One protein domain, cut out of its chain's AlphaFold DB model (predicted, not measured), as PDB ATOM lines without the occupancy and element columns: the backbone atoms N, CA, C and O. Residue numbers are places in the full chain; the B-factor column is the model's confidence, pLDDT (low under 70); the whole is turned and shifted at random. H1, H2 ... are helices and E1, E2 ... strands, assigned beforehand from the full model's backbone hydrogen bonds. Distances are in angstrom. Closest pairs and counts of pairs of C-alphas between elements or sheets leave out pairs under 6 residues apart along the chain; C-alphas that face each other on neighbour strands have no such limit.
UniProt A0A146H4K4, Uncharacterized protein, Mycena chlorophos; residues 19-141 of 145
ATOM      1  N   ARG A  19     137.208 139.729  42.855       89.00
ATOM      2  CA  ARG A  19     137.812 141.045  43.100       89.00
ATOM      3  C   ARG A  19     139.026 141.274  42.191       89.00
ATOM      4  O   ARG A  19     139.917 140.437  42.101       89.00
ATOM      5  N   GLY A  20     139.097 142.454  41.578       87.50
ATOM      6  CA  GLY A  20     140.191 142.859  40.695       87.50
ATOM      7  C   GLY A  20     140.037 142.392  39.247       87.50
ATOM      8  O   GLY A  20     140.792 142.856  38.392       87.50
ATOM      9  N   THR A  21     139.041 141.550  38.944       89.81
ATOM     10  CA  THR A  21     138.702 141.170  37.565       89.81
ATOM     11  C   THR A  21     138.358 142.414  36.762       89.81
ATOM     12  O   THR A  21     137.593 143.265  37.223       89.81
ATOM     13  N   LYS A  22     138.955 142.540  35.573       87.81
ATOM     14  CA  LYS A  22     138.717 143.666  34.672       87.81
ATOM     15  C   LYS A  22     137.456 143.401  33.856       87.81
ATOM     16  O   LYS A  22     137.462 142.544  32.980       87.81
ATOM     17  N   GLU A  23     136.417 144.174  34.120       82.19
ATOM     18  CA  GLU A  23     135.151 144.120  33.402       82.19
ATOM     19  C   GLU A  23     135.090 145.203  32.313       82.19
ATOM     20  O   GLU A  23     135.354 146.387  32.589       82.19
ATOM     21  N   PRO A  24     134.763 144.834  31.059       81.31
ATOM     22  CA  PRO A  24     134.606 145.792  29.971       81.31
ATOM     23  C   PRO A  24     133.598 146.892  30.325       81.31
ATOM     24  O   PRO A  24     132.461 146.614  30.688       81.31
ATOM     25  N   GLY A  25     134.018 148.156  30.235       81.00
ATOM     26  CA  GLY A  25     133.165 149.315  30.530       81.00
ATOM     27  C   GLY A  25     132.950 149.631  32.018       81.00
ATOM     28  O   GLY A  25     132.398 150.685  32.315       81.00
ATOM     29  N   MET A  26     133.413 148.783  32.946       76.56
ATOM     30  CA  MET A  26     133.188 148.957  34.395       76.56
ATOM     31  C   MET A  26     134.486 149.091  35.203       76.56
ATOM     32  O   MET A  26     134.477 149.619  36.314       76.56
ATOM     33  N   GLY A  27     135.622 148.676  34.635       83.38
ATOM     34  CA  GLY A  27     136.927 148.763  35.291       83.38
ATOM     35  C   GLY A  27     137.240 147.521  36.125       83.38
ATOM     36  O   GLY A  27     136.926 146.410  35.717       83.38
ATOM     37  N   GLN A  28     137.933 147.683  37.254       86.44
ATOM     38  CA  GLN A  28     138.249 146.560  38.144       86.44
ATOM     39  C   GLN A  28     137.107 146.294  39.127       86.44
ATOM     40  O   GLN A  28     136.620 147.212  39.786       86.44
ATOM     41  N   THR A  29     136.746 145.022  39.279       85.56
ATOM     42  CA  THR A  29     135.689 144.585  40.198       85.56
ATOM     43  C   THR A  29     136.090 144.872  41.653       85.56
ATOM     44  O   THR A  29     137.181 144.464  42.073       85.56
ATOM     45  N   PRO A  30     135.254 145.554  42.459       85.94
ATOM     46  CA  PRO A  30     135.564 145.815  43.861       85.94
ATOM     47  C   PRO A  30     135.382 144.563  44.737       85.94
ATOM     48  O   PRO A  30     134.920 143.512  44.293       85.94
ATOM     49  N   LEU A  31     135.763 144.676  46.013       87.19
ATOM     50  CA  LEU A  31     135.476 143.643  47.007       87.19
ATOM     51  C   LEU A  31     133.990 143.698  47.383       87.19
ATOM     52  O   LEU A  31     133.515 144.745  47.808       87.19
ATOM     53  N   TYR A  32     133.290 142.576  47.273       88.19
ATOM     54  CA  TYR A  32     131.936 142.355  47.762       88.19
ATOM     55  C   TYR A  32     131.940 141.334  48.897       88.19
ATOM     56  O   TYR A  32     132.692 140.357  48.886       88.19
ATOM     57  N   TYR A  33     131.059 141.551  49.864       89.06
ATOM     58  CA  TYR A  33     130.788 140.649  50.972       89.06
ATOM     59  C   TYR A  33     129.363 140.120  50.870       89.06
ATOM     60  O   TYR A  33     128.424 140.909  50.829       89.06
ATOM     61  N   LEU A  34     129.195 138.803  50.875       90.44
ATOM     62  CA  LEU A  34     127.893 138.171  51.039       90.44
ATOM     63  C   LEU A  34     127.552 138.206  52.527       90.44
ATOM     64  O   LEU A  34     128.289 137.628  53.331       90.44
ATOM     65  N   ALA A  35     126.505 138.931  52.911       89.38
ATOM     66  CA  ALA A  35     126.233 139.201  54.317       89.38
ATOM     67  C   ALA A  35     124.750 139.411  54.625       89.38
ATOM     68  O   ALA A  35     123.988 139.790  53.741       89.38
ATOM     69  N   TRP A  36     124.359 139.242  55.893       89.25
ATOM     70  CA  TRP A  36     123.082 139.742  56.415       89.25
ATOM     71  C   TRP A  36     123.254 141.164  56.943       89.25
ATOM     72  O   TRP A  36     124.021 141.385  57.879       89.25
ATOM     73  N   LYS A  37     122.517 142.117  56.378       87.50
ATOM     74  CA  LYS A  37     122.393 143.498  56.843       87.50
ATOM     75  C   LYS A  37     121.279 143.581  57.873       87.50
ATOM     76  O   LYS A  37     120.105 143.419  57.548       87.50
ATOM     77  N   VAL A  38     121.642 143.863  59.115       83.38
ATOM     78  CA  VAL A  38     120.699 143.890  60.231       83.38
ATOM     79  C   VAL A  38     120.774 145.225  60.953       83.38
ATOM     80  O   VAL A  38     121.851 145.743  61.243       83.38
ATOM     81  N   ASN A  39     119.601 145.754  61.300       80.44
ATOM     82  CA  ASN A  39     119.507 146.926  62.152       80.44
ATOM     83  C   ASN A  39     119.988 146.579  63.580       80.44
ATOM     84  O   ASN A  39     119.448 145.646  64.183       80.44
ATOM     85  N   PRO A  40     120.920 147.344  64.175       76.44
ATOM     86  CA  PRO A  40     121.385 147.121  65.545       76.44
ATOM     87  C   PRO A  40     120.263 147.017  66.586       76.44
ATOM     88  O   PRO A  40     120.362 146.262  67.550       76.44
ATOM     89  N   ARG A  41     119.149 147.732  66.396       77.62
ATOM     90  CA  ARG A  41     117.998 147.715  67.317       77.62
ATOM     91  C   ARG A  41     117.242 146.387  67.310       77.62
ATOM     92  O   ARG A  41     116.534 146.087  68.271       77.62
ATOM     93  N   SER A  42     117.400 145.591  66.255       79.69
ATOM     94  CA  SER A  42     116.802 144.260  66.118       79.69
ATOM     95  C   SER A  42     117.538 143.184  66.918       79.69
ATOM     96  O   SER A  42     117.036 142.071  67.070       79.69
ATOM     97  N   ILE A  43     118.716 143.499  67.453       76.31
ATOM     98  CA  ILE A  43     119.596 142.559  68.141       76.31
ATOM     99  C   ILE A  43     119.269 142.489  69.642       76.31
ATOM    100  O   ILE A  43     118.930 143.499  70.271       76.31
ATOM    101  N   ILE A  44     119.357 141.292  70.239       74.12
ATOM    102  CA  ILE A  44     119.261 141.122  71.697       74.12
ATOM    103  C   ILE A  44     120.593 141.563  72.333       74.12
ATOM    104  O   ILE A  44     121.615 140.930  72.060       74.12
ATOM    105  N   PRO A  45     120.611 142.608  73.187       65.38
ATOM    106  CA  PRO A  45     121.822 143.000  73.907       65.38
ATOM    107  C   PRO A  45     122.349 141.858  74.779       65.38
ATOM    108  O   PRO A  45     121.573 141.144  75.416       65.38
ATOM    109  N   GLY A  46     123.672 141.698  74.835       63.06
ATOM    110  CA  GLY A  46     124.317 140.897  75.873       63.06
ATOM    111  C   GLY A  46     124.462 141.674  77.185       63.06
ATOM    112  O   GLY A  46     123.823 142.707  77.396       63.06
ATOM    113  N   ARG A  47     125.306 141.166  78.093       64.69
ATOM    114  CA  ARG A  47     125.528 141.769  79.422       64.69
ATOM    115  C   ARG A  47     126.116 143.185  79.349       64.69
ATOM    116  O   ARG A  47     125.885 143.971  80.265       64.69
ATOM    117  N   SER A  48     126.822 143.513  78.272       63.81
ATOM    118  CA  SER A  48     127.498 144.792  78.032       63.81
ATOM    119  C   SER A  48     126.679 145.741  77.145       63.81
ATOM    120  O   SER A  48     127.081 146.882  76.932       63.81
ATOM    121  N   GLY A  49     125.513 145.311  76.646       56.72
ATOM    122  CA  GLY A  49     124.685 146.006  75.649       56.72
ATOM    123  C   GLY A  49     123.978 147.290  76.108       56.72
ATOM    124  O   GLY A  49     122.875 147.579  75.651       56.72
ATOM    125  N   LYS A  50     124.576 148.068  77.017       56.78
ATOM    126  CA  LYS A  50     124.070 149.389  77.435       56.78
ATOM    127  C   LYS A  50     124.492 150.523  76.489       56.78
ATOM    128  O   LYS A  50     123.921 151.604  76.562       56.78
ATOM    129  N   CYS A  51     125.453 150.282  75.595       59.75
ATOM    130  CA  CYS A  51     125.908 151.221  74.566       59.75
ATOM    131  C   CYS A  51     126.189 150.493  73.239       59.75
ATOM    132  O   CYS A  51     126.355 149.272  73.217       59.75
ATOM    133  N   PHE A  52     126.236 151.238  72.130       59.91
ATOM    134  CA  PHE A  52     126.441 150.699  70.776       59.91
ATOM    135  C   PHE A  52     127.731 149.864  70.650       59.91
ATOM    136  O   PHE A  52     127.707 148.767  70.090       59.91
ATOM    137  N   ASP A  53     128.830 150.311  71.264       60.50
ATOM    138  CA  ASP A  53     130.095 149.563  71.278       60.50
ATOM    139  C   ASP A  53     130.013 148.266  72.101       60.50
ATOM    140  O   ASP A  53     130.568 147.237  71.707       60.50
ATOM    141  N   GLY A  54     129.255 148.269  73.201       60.84
ATOM    142  CA  GLY A  54     128.995 147.068  74.002       60.84
ATOM    143  C   GLY A  54     128.139 146.036  73.264       60.84
ATOM    144  O   GLY A  54     128.385 144.835  73.369       60.84
ATOM    145  N   PHE A  55     127.185 146.494  72.443       62.38
ATOM    146  CA  PHE A  55     126.402 145.634  71.547       62.38
ATOM    147  C   PHE A  55     127.282 144.914  70.523       62.38
ATOM    148  O   PHE A  55     127.098 143.720  70.287       62.38
ATOM    149  N   ARG A  56     128.248 145.627  69.930       64.12
ATOM    150  CA  ARG A  56     129.189 145.053  68.962       64.12
ATOM    151  C   ARG A  56     130.017 143.934  69.596       64.12
ATOM    152  O   ARG A  56     130.102 142.859  69.010       64.12
ATOM    153  N   HIS A  57     130.600 144.167  70.771       64.75
ATOM    154  CA  HIS A  57     131.423 143.167  71.456       64.75
ATOM    155  C   HIS A  57     130.627 141.913  71.833       64.75
ATOM    156  O   HIS A  57     130.981 140.817  71.406       64.75
ATOM    157  N   ASP A  58     129.498 142.078  72.525       68.44
ATOM    158  CA  ASP A  58     128.697 140.947  73.003       68.44
ATOM    159  C   ASP A  58     128.196 140.044  71.866       68.44
ATOM    160  O   ASP A  58     128.071 138.826  72.024       68.44
ATOM    161  N   PHE A  59     127.863 140.640  70.720       69.44
ATOM    162  CA  PHE A  59     127.298 139.911  69.592       69.44
ATOM    163  C   PHE A  59     128.380 139.209  68.761       69.44
ATOM    164  O   PHE A  59     128.184 138.060  68.366       69.44
ATOM    165  N   VAL A  60     129.543 139.844  68.560       66.69
ATOM    166  CA  VAL A  60     130.717 139.206  67.931       66.69
ATOM    167  C   VAL A  60     131.212 138.036  68.773       66.69
ATOM    168  O   VAL A  60     131.498 136.971  68.229       66.69
ATOM    169  N   ASP A  61     131.270 138.205  70.091       71.94
ATOM    170  CA  ASP A  61     131.746 137.161  70.993       71.94
ATOM    171  C   ASP A  61     130.803 135.958  70.995       71.94
ATOM    172  O   ASP A  61     131.265 134.825  70.852       71.94
ATOM    173  N   LYS A  62     129.484 136.183  71.058       73.69
ATOM    174  CA  LYS A  62     128.490 135.105  70.922       73.69
ATOM    175  C   LYS A  62     128.563 134.411  69.569       73.69
ATOM    176  O   LYS A  62     128.471 133.190  69.508       73.69
ATOM    177  N   TRP A  63     128.754 135.163  68.490       73.56
ATOM    178  CA  TRP A  63     128.852 134.570  67.161       73.56
ATOM    179  C   TRP A  63     130.093 133.680  67.034       73.56
ATOM    180  O   TRP A  63     129.997 132.525  66.625       73.56
ATOM    181  N   ASN A  64     131.246 134.170  67.494       70.19
ATOM    182  CA  ASN A  64     132.481 133.390  67.556       70.19
ATOM    183  C   ASN A  64     132.351 132.160  68.465       70.19
ATOM    184  O   ASN A  64     132.900 131.105  68.149       70.19
ATOM    185  N   GLN A  65     131.626 132.269  69.582       76.50
ATOM    186  CA  GLN A  65     131.321 131.131  70.452       76.50
ATOM    187  C   GLN A  65     130.460 130.082  69.737       76.50
ATOM    188  O   GLN A  65     130.797 128.903  69.799       76.50
ATOM    189  N   ASN A  66     129.416 130.493  69.011       77.19
ATOM    190  CA  ASN A  66     128.561 129.580  68.245       77.19
ATOM    191  C   ASN A  66     129.356 128.816  67.174       77.19
ATOM    192  O   ASN A  66     129.199 127.605  67.036       77.19
ATOM    193  N   ILE A  67     130.263 129.506  66.473       69.50
ATOM    194  CA  ILE A  67     131.176 128.903  65.485       69.50
ATOM    195  C   ILE A  67     132.090 127.872  66.158       69.50
ATOM    196  O   ILE A  67     132.243 126.757  65.670       69.50
ATOM    197  N   ARG A  68     132.685 128.215  67.309       70.06
ATOM    198  CA  ARG A  68     133.561 127.299  68.062       70.06
ATOM    199  C   ARG A  68     132.820 126.081  68.608       70.06
ATOM    200  O   ARG A  68     133.420 125.017  68.705       70.06
ATOM    201  N   ALA A  69     131.550 126.234  68.973       69.88
ATOM    202  CA  ALA A  69     130.719 125.145  69.477       69.88
ATOM    203  C   ALA A  69     130.311 124.146  68.380       69.88
ATOM    204  O   ALA A  69     129.977 123.006  68.692       69.88
ATOM    205  N   LYS A  70     130.353 124.556  67.106       67.19
ATOM    206  CA  LYS A  70     130.066 123.713  65.942       67.19
ATOM    207  C   LYS A  70     131.217 123.809  64.934       67.19
ATOM    208  O   LYS A  70     131.099 124.524  63.940       67.19
ATOM    209  N   PRO A  71     132.358 123.147  65.177       63.09
ATOM    210  CA  PRO A  71     133.439 123.122  64.202       63.09
ATOM    211  C   PRO A  71     132.972 122.392  62.933       63.09
ATOM    212  O   PRO A  71     132.465 121.275  63.010       63.09
ATOM    213  N   ALA A  72     133.116 123.028  61.771       63.75
ATOM    214  CA  ALA A  72     132.851 122.383  60.487       63.75
ATOM    215  C   ALA A  72     134.000 121.438  60.094       63.75
ATOM    216  O   ALA A  72     135.163 121.703  60.402       63.75
ATOM    217  N   GLU A  73     133.674 120.361  59.373       64.62
ATOM    218  CA  GLU A  73     134.655 119.392  58.854       64.62
ATOM    219  C   GLU A  73     135.597 120.012  57.802       64.62
ATOM    220  O   GLU A  73     136.769 119.644  57.721       64.62
ATOM    221  N   ARG A  74     135.123 121.013  57.044       63.31
ATOM    222  CA  ARG A  74     135.953 121.888  56.194       63.31
ATOM    223  C   ARG A  74     136.140 123.236  56.875       63.31
ATOM    224  O   ARG A  74     135.227 123.669  57.558       63.31
ATOM    225  N   LYS A  75     137.260 123.940  56.646       61.78
ATOM    226  CA  LYS A  75     137.412 125.355  57.054       61.78
ATOM    227  C   LYS A  75     136.509 126.222  56.165       61.78
ATOM    228  O   LYS A  75     136.943 126.551  55.058       61.78
ATOM    229  N   PRO A  76     135.289 126.585  56.600       59.09
ATOM    230  CA  PRO A  76     134.458 127.476  55.816       59.09
ATOM    231  C   PRO A  76     135.059 128.890  55.899       59.09
ATOM    232  O   PRO A  76     135.925 129.156  56.749       59.09
ATOM    233  N   PRO A  77     134.641 129.831  55.038       60.06
ATOM    234  CA  PRO A  77     134.957 131.235  55.245       60.06
ATOM    235  C   PRO A  77     134.556 131.618  56.672       60.06
ATOM    236  O   PRO A  77     133.425 131.379  57.087       60.06
ATOM    237  N   HIS A  78     135.496 132.158  57.451       62.22
ATOM    238  CA  HIS A  78     135.184 132.552  58.820       62.22
ATOM    239  C   HIS A  78     134.148 133.679  58.785       62.22
ATOM    240  O   HIS A  78     134.449 134.747  58.230       62.22
ATOM    241  N   PRO A  79     132.962 133.470  59.381       63.53
ATOM    242  CA  PRO A  79     131.978 134.524  59.474       63.53
ATOM    243  C   PRO A  79     132.583 135.719  60.210       63.53
ATOM    244  O   PRO A  79     133.372 135.558  61.145       63.53
ATOM    245  N   SER A  80     132.277 136.933  59.764       70.06
ATOM    246  CA  SER A  80     132.862 138.138  60.359       70.06
ATOM    247  C   SER A  80     131.866 139.281  60.430       70.06
ATOM    248  O   SER A  80     130.940 139.370  59.633       70.06
ATOM    249  N   LEU A  81     132.053 140.177  61.395       71.50
ATOM    250  CA  LEU A  81     131.213 141.360  61.533       71.50
ATOM    251  C   LEU A  81     131.849 142.558  60.829       71.50
ATOM    252  O   LEU A  81     133.022 142.868  61.070       71.50
ATOM    253  N   LYS A  82     131.073 143.278  60.018       72.56
ATOM    254  CA  LYS A  82     131.474 144.565  59.432       72.56
ATOM    255  C   LYS A  82     130.408 145.630  59.700       72.56
ATOM    256  O   LYS A  82     129.224 145.330  59.736       72.56
ATOM    257  N   LEU A  83     130.849 146.869  59.912       64.75
ATOM    258  CA  LEU A  83     129.993 148.010  60.284       64.75
ATOM    259  C   LEU A  83     129.938 149.109  59.211       64.75
ATOM    260  O   LEU A  83     129.331 150.137  59.436       64.75
ATOM    261  N   TRP A  84     130.626 148.929  58.080       66.38
ATOM    262  CA  TRP A  84     130.891 150.013  57.120       66.38
ATOM    263  C   TRP A  84     130.739 149.562  55.661       66.38
ATOM    264  O   TRP A  84     131.456 150.037  54.783       66.38
ATOM    265  N   LEU A  85     129.884 148.570  55.394       64.12
ATOM    266  CA  LEU A  85     129.752 147.993  54.049       64.12
ATOM    267  C   LEU A  85     128.720 148.711  53.161       64.12
ATOM    268  O   LEU A  85     128.659 148.402  51.980       64.12
ATOM    269  N   GLY A  86     127.927 149.656  53.672       57.25
ATOM    270  CA  GLY A  86     126.863 150.322  52.907       57.25
ATOM    271  C   GLY A  86     126.969 151.842  52.770       57.25
ATOM    272  O   GLY A  86     126.023 152.442  52.266       57.25
ATOM    273  N   GLY A  87     128.084 152.473  53.161       56.91
ATOM    274  CA  GLY A  87     128.326 153.913  52.958       56.91
ATOM    275  C   GLY A  87     128.538 154.715  54.246       56.91
ATOM    276  O   GLY A  87     128.607 154.152  55.332       56.91
ATOM    277  N   VAL A  88     128.692 156.039  54.107       54.81
ATOM    278  CA  VAL A  88     129.013 156.966  55.217       54.81
ATOM    279  C   VAL A  88     127.882 157.048  56.253       54.81
ATOM    280  O   VAL A  88     128.169 157.195  57.436       54.81
ATOM    281  N   ASP A  89     126.634 156.844  55.825       63.38
ATOM    282  CA  ASP A  89     125.431 156.919  56.671       63.38
ATOM    283  C   ASP A  89     124.870 155.536  57.055       63.38
ATOM    284  O   ASP A  89     123.723 155.394  57.481       63.38
ATOM    285  N   ASP A  90     125.647 154.476  56.844       71.38
ATOM    286  CA  ASP A  90     125.180 153.117  57.064       71.38
ATOM    287  C   ASP A  90     125.440 152.647  58.497       71.38
ATOM    288  O   ASP A  90     126.507 152.147  58.836       71.38
ATOM    289  N   GLU A  91     124.417 152.769  59.340       74.56
ATOM    290  CA  GLU A  91     124.446 152.319  60.738       74.56
ATOM    291  C   GLU A  91     124.156 150.814  60.906       74.56
ATOM    292  O   GLU A  91     123.927 150.331  62.020       74.56
ATOM    293  N   ASN A  92     124.096 150.053  59.809       80.50
ATOM    294  CA  ASN A  92     123.735 148.643  59.870       80.50
ATOM    295  C   ASN A  92     124.924 147.754  60.218       80.50
ATOM    296  O   ASN A  92     126.094 148.052  59.978       80.50
ATOM    297  N   ILE A  93     124.589 146.599  60.775       79.75
ATOM    298  CA  ILE A  93     125.548 145.567  61.121       79.75
ATOM    299  C   ILE A  93     125.485 144.484  60.053       79.75
ATOM    300  O   ILE A  93     124.410 143.976  59.740       79.75
ATOM    301  N   TYR A  94     126.648 144.121  59.522       83.62
ATOM    302  CA  TYR A  94     126.783 143.121  58.477       83.62
ATOM    303  C   TYR A  94     127.401 141.857  59.035       83.62
ATOM    304  O   TYR A  94     128.572 141.838  59.427       83.62
ATOM    305  N   PHE A  95     126.611 140.796  59.017       83.00
ATOM    306  CA  PHE A  95     127.053 139.445  59.311       83.00
ATOM    307  C   PHE A  95     127.574 138.827  58.025       83.00
ATOM    308  O   PHE A  95     126.799 138.350  57.207       83.00
ATOM    309  N   VAL A  96     128.882 138.891  57.812       85.38
ATOM    310  CA  VAL A  96     129.535 138.352  56.621       85.38
ATOM    311  C   VAL A  96     129.536 136.832  56.675       85.38
ATOM    312  O   VAL A  96     130.120 136.259  57.592       85.38
ATOM    313  N   ALA A  97     128.945 136.209  55.661       86.12
ATOM    314  CA  ALA A  97     129.085 134.789  55.366       86.12
ATOM    315  C   ALA A  97     130.324 134.533  54.500       86.12
ATOM    316  O   ALA A  97     131.102 133.631  54.782       86.12
ATOM    317  N   ALA A  98     130.543 135.352  53.466       87.38
ATOM    318  CA  ALA A  98     131.639 135.164  52.518       87.38
ATOM    319  C   ALA A  98     132.049 136.473  51.825       87.38
ATOM    320  O   ALA A  98     131.470 137.535  52.051       87.38
ATOM    321  N   ASN A  99     133.079 136.411  50.980       88.81
ATOM    322  CA  ASN A  99     133.483 137.519  50.117       88.81
ATOM    323  C   ASN A  99     134.005 137.015  48.769       88.81
ATOM    324  O   ASN A  99     134.444 135.874  48.662       88.81
ATOM    325  N   ASN A 100     134.015 137.887  47.765       89.25
ATOM    326  CA  ASN A 100     134.494 137.579  46.414       89.25
ATOM    327  C   ASN A 100     136.014 137.815  46.234       89.25
ATOM    328  O   ASN A 100     136.462 138.113  45.128       89.25
ATOM    329  N   ASN A 101     136.846 137.721  47.288       88.00
ATOM    330  CA  ASN A 101     138.312 137.695  47.087       88.00
ATOM    331  C   ASN A 101     138.780 136.397  46.406       88.00
ATOM    332  O   ASN A 101     139.928 136.314  45.980       88.00
ATOM    333  N   ARG A 102     137.922 135.377  46.361       84.44
ATOM    334  CA  ARG A 102     138.061 134.168  45.546       84.44
ATOM    335  C   ARG A 102     136.891 134.099  44.570       84.44
ATOM    336  O   ARG A 102     136.016 134.961  44.602       84.44
ATOM    337  N   ASP A 103     136.893 133.082  43.718       84.81
ATOM    338  CA  ASP A 103     135.770 132.805  42.830       84.81
ATOM    339  C   ASP A 103     134.477 132.616  43.658       84.81
ATOM    340  O   ASP A 103     134.433 131.722  44.510       84.81
ATOM    341  N   PRO A 104     133.436 133.446  43.461       84.25
ATOM    342  CA  PRO A 104     132.163 133.319  44.171       84.25
ATOM    343  C   PRO A 104     131.504 131.955  44.001       84.25
ATOM    344  O   PRO A 104     130.811 131.518  44.913       84.25
ATOM    345  N   ALA A 105     131.747 131.263  42.882       84.62
ATOM    346  CA  ALA A 105     131.225 129.921  42.644       84.62
ATOM    347  C   ALA A 105     131.761 128.886  43.652       84.62
ATOM    348  O   ALA A 105     131.204 127.802  43.786       84.62
ATOM    349  N   THR A 106     132.833 129.215  44.384       84.81
ATOM    350  CA  THR A 106     133.368 128.359  45.455       84.81
ATOM    351  C   THR A 106     132.594 128.465  46.768       84.81
ATOM    352  O   THR A 106     132.826 127.659  47.667       84.81
ATOM    353  N   ILE A 107     131.687 129.438  46.899       84.19
ATOM    354  CA  ILE A 107     130.830 129.596  48.075       84.19
ATOM    355  C   ILE A 107     129.643 128.657  47.911       84.19
ATOM    356  O   ILE A 107     128.834 128.830  47.003       84.19
ATOM    357  N   THR A 108     129.539 127.666  48.792       85.75
ATOM    358  CA  THR A 108     128.460 126.677  48.716       85.75
ATOM    359  C   THR A 108     127.316 127.013  49.663       85.75
ATOM    360  O   THR A 108     127.473 127.760  50.633       85.75
ATOM    361  N   GLU A 109     126.156 126.413  49.407       86.31
ATOM    362  CA  GLU A 109     125.004 126.486  50.307       86.31
ATOM    363  C   GLU A 109     125.334 125.964  51.714       86.31
ATOM    364  O   GLU A 109     124.838 126.516  52.694       86.31
ATOM    365  N   GLU A 110     126.234 124.979  51.849       85.44
ATOM    366  CA  GLU A 110     126.664 124.517  53.174       85.44
ATOM    367  C   GLU A 110     127.443 125.590  53.947       85.44
ATOM    368  O   GLU A 110     127.233 125.727  55.150       85.44
ATOM    369  N   ASP A 111     128.301 126.382  53.290       80.75
ATOM    370  CA  ASP A 111     128.993 127.498  53.959       80.75
ATOM    371  C   ASP A 111     127.997 128.557  54.439       80.75
ATOM    372  O   ASP A 111     128.142 129.112  55.531       80.75
ATOM    373  N   ILE A 112     126.983 128.842  53.618       84.38
ATOM    374  CA  ILE A 112     125.943 129.820  53.941       84.38
ATOM    375  C   ILE A 112     125.118 129.318  55.124       84.38
ATOM    376  O   ILE A 112     124.929 130.062  56.088       84.38
ATOM    377  N   GLN A 113     124.673 128.060  55.089       85.12
ATOM    378  CA  GLN A 113     123.907 127.462  56.177       85.12
ATOM    379  C   GLN A 113     124.738 127.379  57.462       85.12
ATOM    380  O   GLN A 113     124.231 127.692  58.536       85.12
ATOM    381  N   TYR A 114     126.028 127.059  57.361       82.44
ATOM    382  CA  TYR A 114     126.949 127.088  58.493       82.44
ATOM    383  C   TYR A 114     127.040 128.482  59.130       82.44
ATOM    384  O   TYR A 114     126.908 128.636  60.346       82.44
ATOM    385  N   ALA A 115     127.226 129.521  58.312       81.12
ATOM    386  CA  ALA A 115     127.271 130.898  58.790       81.12
ATOM    387  C   ALA A 115     125.926 131.338  59.397       81.12
ATOM    388  O   ALA A 115     125.918 132.038  60.415       81.12
ATOM    389  N   LYS A 116     124.808 130.889  58.810       84.25
ATOM    390  CA  LYS A 116     123.442 131.145  59.281       84.25
ATOM    391  C   LYS A 116     123.180 130.500  60.640       84.25
ATOM    392  O   LYS A 116     122.697 131.176  61.540       84.25
ATOM    393  N   ASP A 117     123.560 129.237  60.821       82.44
ATOM    394  CA  ASP A 117     123.427 128.499  62.085       82.44
ATOM    395  C   ASP A 117     124.241 129.122  63.221       82.44
ATOM    396  O   ASP A 117     123.927 128.946  64.401       82.44
ATOM    397  N   ALA A 118     125.306 129.837  62.867       79.88
ATOM    398  CA  ALA A 118     126.118 130.557  63.821       79.88
ATOM    399  C   ALA A 118     125.512 131.916  64.219       79.88
ATOM    400  O   ALA A 118     125.893 132.442  65.271       79.88
ATOM    401  N   LEU A 119     124.582 132.482  63.433       80.31
ATOM    402  CA  LEU A 119     123.991 133.794  63.714       80.31
ATOM    403  C   LEU A 119     123.393 133.828  65.127       80.31
ATOM    404  O   LEU A 119     122.626 132.940  65.506       80.31
ATOM    405  N   PRO A 120     123.702 134.852  65.932       76.50
ATOM    406  CA  PRO A 120     123.096 134.963  67.246       76.50
ATOM    407  C   PRO A 120     121.622 135.375  67.137       76.50
ATOM    408  O   PRO A 120     121.183 135.974  66.156       76.50
ATOM    409  N   SER A 121     120.845 135.076  68.177       77.62
ATOM    410  CA  SER A 121     119.402 135.322  68.186       77.62
ATOM    411  C   SER A 121     119.036 136.813  68.126       77.62
ATOM    412  O   SER A 121     119.632 137.659  68.801       77.62
ATOM    413  N   PHE A 122     117.982 137.118  67.368       78.31
ATOM    414  CA  PHE A 122     117.388 138.452  67.249       78.31
ATOM    415  C   PHE A 122     116.245 138.652  68.249       78.31
ATOM    416  O   PHE A 122     115.713 137.693  68.810       78.31
ATOM    417  N   ARG A 123     115.854 139.910  68.503       75.12
ATOM    418  CA  ARG A 123     114.727 140.209  69.399       75.12
ATOM    419  C   ARG A 123     113.452 139.566  68.839       75.12
ATOM    420  O   ARG A 123     113.187 139.750  67.658       75.12
ATOM    421  N   PRO A 124     112.585 138.954  69.664       70.56
ATOM    422  CA  PRO A 124     111.358 138.307  69.178       70.56
ATOM    423  C   PRO A 124     110.405 139.228  68.397       70.56
ATOM    424  O   PRO A 124     109.646 138.776  67.552       70.56
ATOM    425  N   ARG A 125     110.432 140.538  68.683       73.31
ATOM    426  CA  ARG A 125     109.631 141.553  67.971       73.31
ATOM    427  C   ARG A 125     110.326 142.126  66.736       73.31
ATOM    428  O   ARG A 125     109.705 142.877  65.987       73.31
ATOM    429  N   ALA A 126     111.609 141.831  66.547       72.56
ATOM    430  CA  ALA A 126     112.319 142.240  65.356       72.56
ATOM    431  C   ALA A 126     111.920 141.304  64.217       72.56
ATOM    432  O   ALA A 126     112.234 140.118  64.234       72.56
ATOM    433  N   LYS A 127     111.212 141.841  63.225       71.88
ATOM    434  CA  LYS A 127     110.855 141.124  61.997       71.88
ATOM    435  C   LYS A 127     112.072 141.055  61.067       71.88
ATOM    436  O   LYS A 127     112.081 141.688  60.018       71.88
ATOM    437  N   VAL A 128     113.136 140.379  61.505       77.19
ATOM    438  CA  VAL A 128     114.321 140.143  60.670       77.19
ATOM    439  C   VAL A 128     114.059 138.892  59.847       77.19
ATOM    440  O   VAL A 128     114.146 137.781  60.361       77.19
ATOM    441  N   ASP A 129     113.715 139.087  58.579       83.69
ATOM    442  CA  ASP A 129     113.626 137.997  57.614       83.69
ATOM    443  C   ASP A 129     115.034 137.638  57.134       83.69
ATOM    444  O   ASP A 129     115.524 138.210  56.167       83.69
ATOM    445  N   ILE A 130     115.694 136.725  57.845       82.50
ATOM    446  CA  ILE A 130     117.076 136.298  57.581       82.50
ATOM    447  C   ILE A 130     117.279 135.645  56.207       82.50
ATOM    448  O   ILE A 130     118.423 135.466  55.800       82.50
ATOM    449  N   ASP A 131     116.208 135.290  55.500       81.12
ATOM    450  CA  ASP A 131     116.278 134.656  54.182       81.12
ATOM    451  C   ASP A 131     115.965 135.624  53.036       81.12
ATOM    452  O   ASP A 131     116.193 135.297  51.872       81.12
ATOM    453  N   SER A 132     115.502 136.838  53.343       83.94
ATOM    454  CA  SER A 132     115.193 137.843  52.328       83.94
ATOM    455  C   SER A 132     116.446 138.380  51.644       83.94
ATOM    456  O   SER A 132     117.363 138.858  52.316       83.94
ATOM    457  N   ASP A 133     116.398 138.506  50.315       81.56
ATOM    458  CA  ASP A 133     117.372 139.266  49.511       81.56
ATOM    459  C   ASP A 133     117.484 140.749  49.921       81.56
ATOM    460  O   ASP A 133     118.402 141.464  49.511       81.56
ATOM    461  N   THR A 134     116.544 141.249  50.730       82.50
ATOM    462  CA  THR A 134     116.603 142.604  51.296       82.50
ATOM    463  C   THR A 134     117.688 142.721  52.360       82.50
ATOM    464  O   THR A 134     118.348 143.756  52.449       82.50
ATOM    465  N   VAL A 135     117.876 141.676  53.170       84.50
ATOM    466  CA  VAL A 135     118.876 141.671  54.243       84.50
ATOM    467  C   VAL A 135     120.078 140.817  53.868       84.50
ATOM    468  O   VAL A 135     121.196 141.237  54.146       84.50
ATOM    469  N   PHE A 136     119.891 139.680  53.197       90.69
ATOM    470  CA  PHE A 136     120.960 138.762  52.828       90.69
ATOM    471  C   PHE A 136     121.328 138.886  51.357       90.69
ATOM    472  O   PHE A 136     120.617 138.400  50.485       90.69
ATOM    473  N   ARG A 137     122.443 139.558  51.070       91.50
ATOM    474  CA  ARG A 137     122.888 139.781  49.692       91.50
ATOM    475  C   ARG A 137     124.357 140.194  49.640       91.50
ATOM    476  O   ARG A 137     125.022 140.289  50.674       91.50
ATOM    477  N   TRP A 138     124.876 140.442  48.446       90.12
ATOM    478  CA  TRP A 138     126.237 140.934  48.261       90.12
ATOM    479  C   TRP A 138     126.316 142.441  48.473       90.12
ATOM    480  O   TRP A 138     125.584 143.181  47.828       90.12
ATOM    481  N   TYR A 139     127.234 142.907  49.315       88.06
ATOM    482  CA  TYR A 139     127.467 144.322  49.607       88.06
ATOM    483  C   TYR A 139     128.883 144.732  49.233       88.06
ATOM    484  O   TYR A 139     129.855 144.085  49.627       88.06
ATOM    485  N   ARG A 140     129.000 145.822  48.480       85.88
ATOM    486  CA  ARG A 140     130.275 146.383  48.044       85.88
ATOM    487  C   ARG A 140     131.035 146.993  49.220       85.88
ATOM    488  O   ARG A 140     130.507 147.835  49.930       85.88
ATOM    489  N   LEU A 141     132.318 146.678  49.367       83.31
ATOM    490  CA  LEU A 141     133.200 147.425  50.258       83.31
ATOM    491  C   LEU A 141     133.391 148.848  49.718       83.31
ATOM    492  O   LEU A 141     133.904 149.049  48.614       83.31
TER     493      LEU A 141
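Overview. This is residues 19 to 141 of the 145 residues of an uncharacterized protein of Mycena chlorophos (UniProt A0A146H4K4). A small, strongly twisted sheet of four strands has H2 packed along one face over E3, while the longer H1 packs at the E2 edge and meets the last residues of H2 at a steep angle. Long loops make up much of the rest, and residues 19 to 31 reach away from the sheet to form one end of the longest axis. The printed part has 123 residues, with two named helices and four named strands in the order E1, H1, E2, E3, H2, E4; the sheet runs E2, E3, E1, E4, antiparallel throughout. The class is mixed, helices and strands, though only 50 residues are in named elements, under half. The whole is compact, with a radius of gyration of the C-alphas of 15.2 A and spans of 49, 39 and 23 A.

Along the chain. E1, residues 32 to 38, starts at C-alpha 32 (131.936, 142.355, 47.762) and is 16.9 A long. E3, residues 93 to 99, is 15.8 A long. E2 has residues 80 to 82, and E4 has residues 136 to 140, ending at C-alpha 140 (130.275, 146.383, 48.044). H1, residues 52 to 69, starts at C-alpha 52 (126.441, 150.699, 70.776) and is 25.9 A long. H2, residues 109 to 118, is 14.2 A long.

Arrangement. In the sheet, inner strands E3 and E1 are antiparallel at 150 degrees, with N 38 and O 93 at 2.8 A, within hydrogen-bond range. E1 and edge strand E4 are antiparallel at 129 degrees, with N 33 and O 139 at 2.8 A. E2, the other edge strand, forms a hairpin with E3, antiparallel at 127 degrees, with N 96 and O 80 at 2.8 A. E2 and E4 are apart. E1, H1, E2 and E3, H2, E4 are split strand-helix-strand units, each with another strand between its two strands in the sheet and a right-handed crossover. The arrangement has two layers, with H1 and H2 on one face of the sheet. H2 has a height over the sheet of 9.7 A and lies over E3; the C-alphas of Ala 97 and Ala 115 are the closest of the two, 5.5 A apart. H2 only just runs along the strands, at 29 degrees to E3 on the local plane. H1 is on the sheet, its closest C-alphas to E2 being those of Val 60 and Leu 81, 6.8 A apart. H1 touches H2 with residues 63 to 67 alone, at a steep tilt of 59 degrees, opposite ways; the closest C-alphas, of Asn 66 and Ala 118, are 5.1 A apart. In H1 and H2 every O i to N i+4 pair is within hydrogen-bond range.

Size, cuts and confidence. The C-alphas of Pro 24 and Arg 47 are the farthest apart, 50.4 A. The printed part has no cut. The links E1 to H1 and H2 to E4 are long, with 13 and 17 residues. The mean pLDDT of the printed part is 76.4; residues 45 to 60, 67, 69 to 79 and 83 to 89 are under 70.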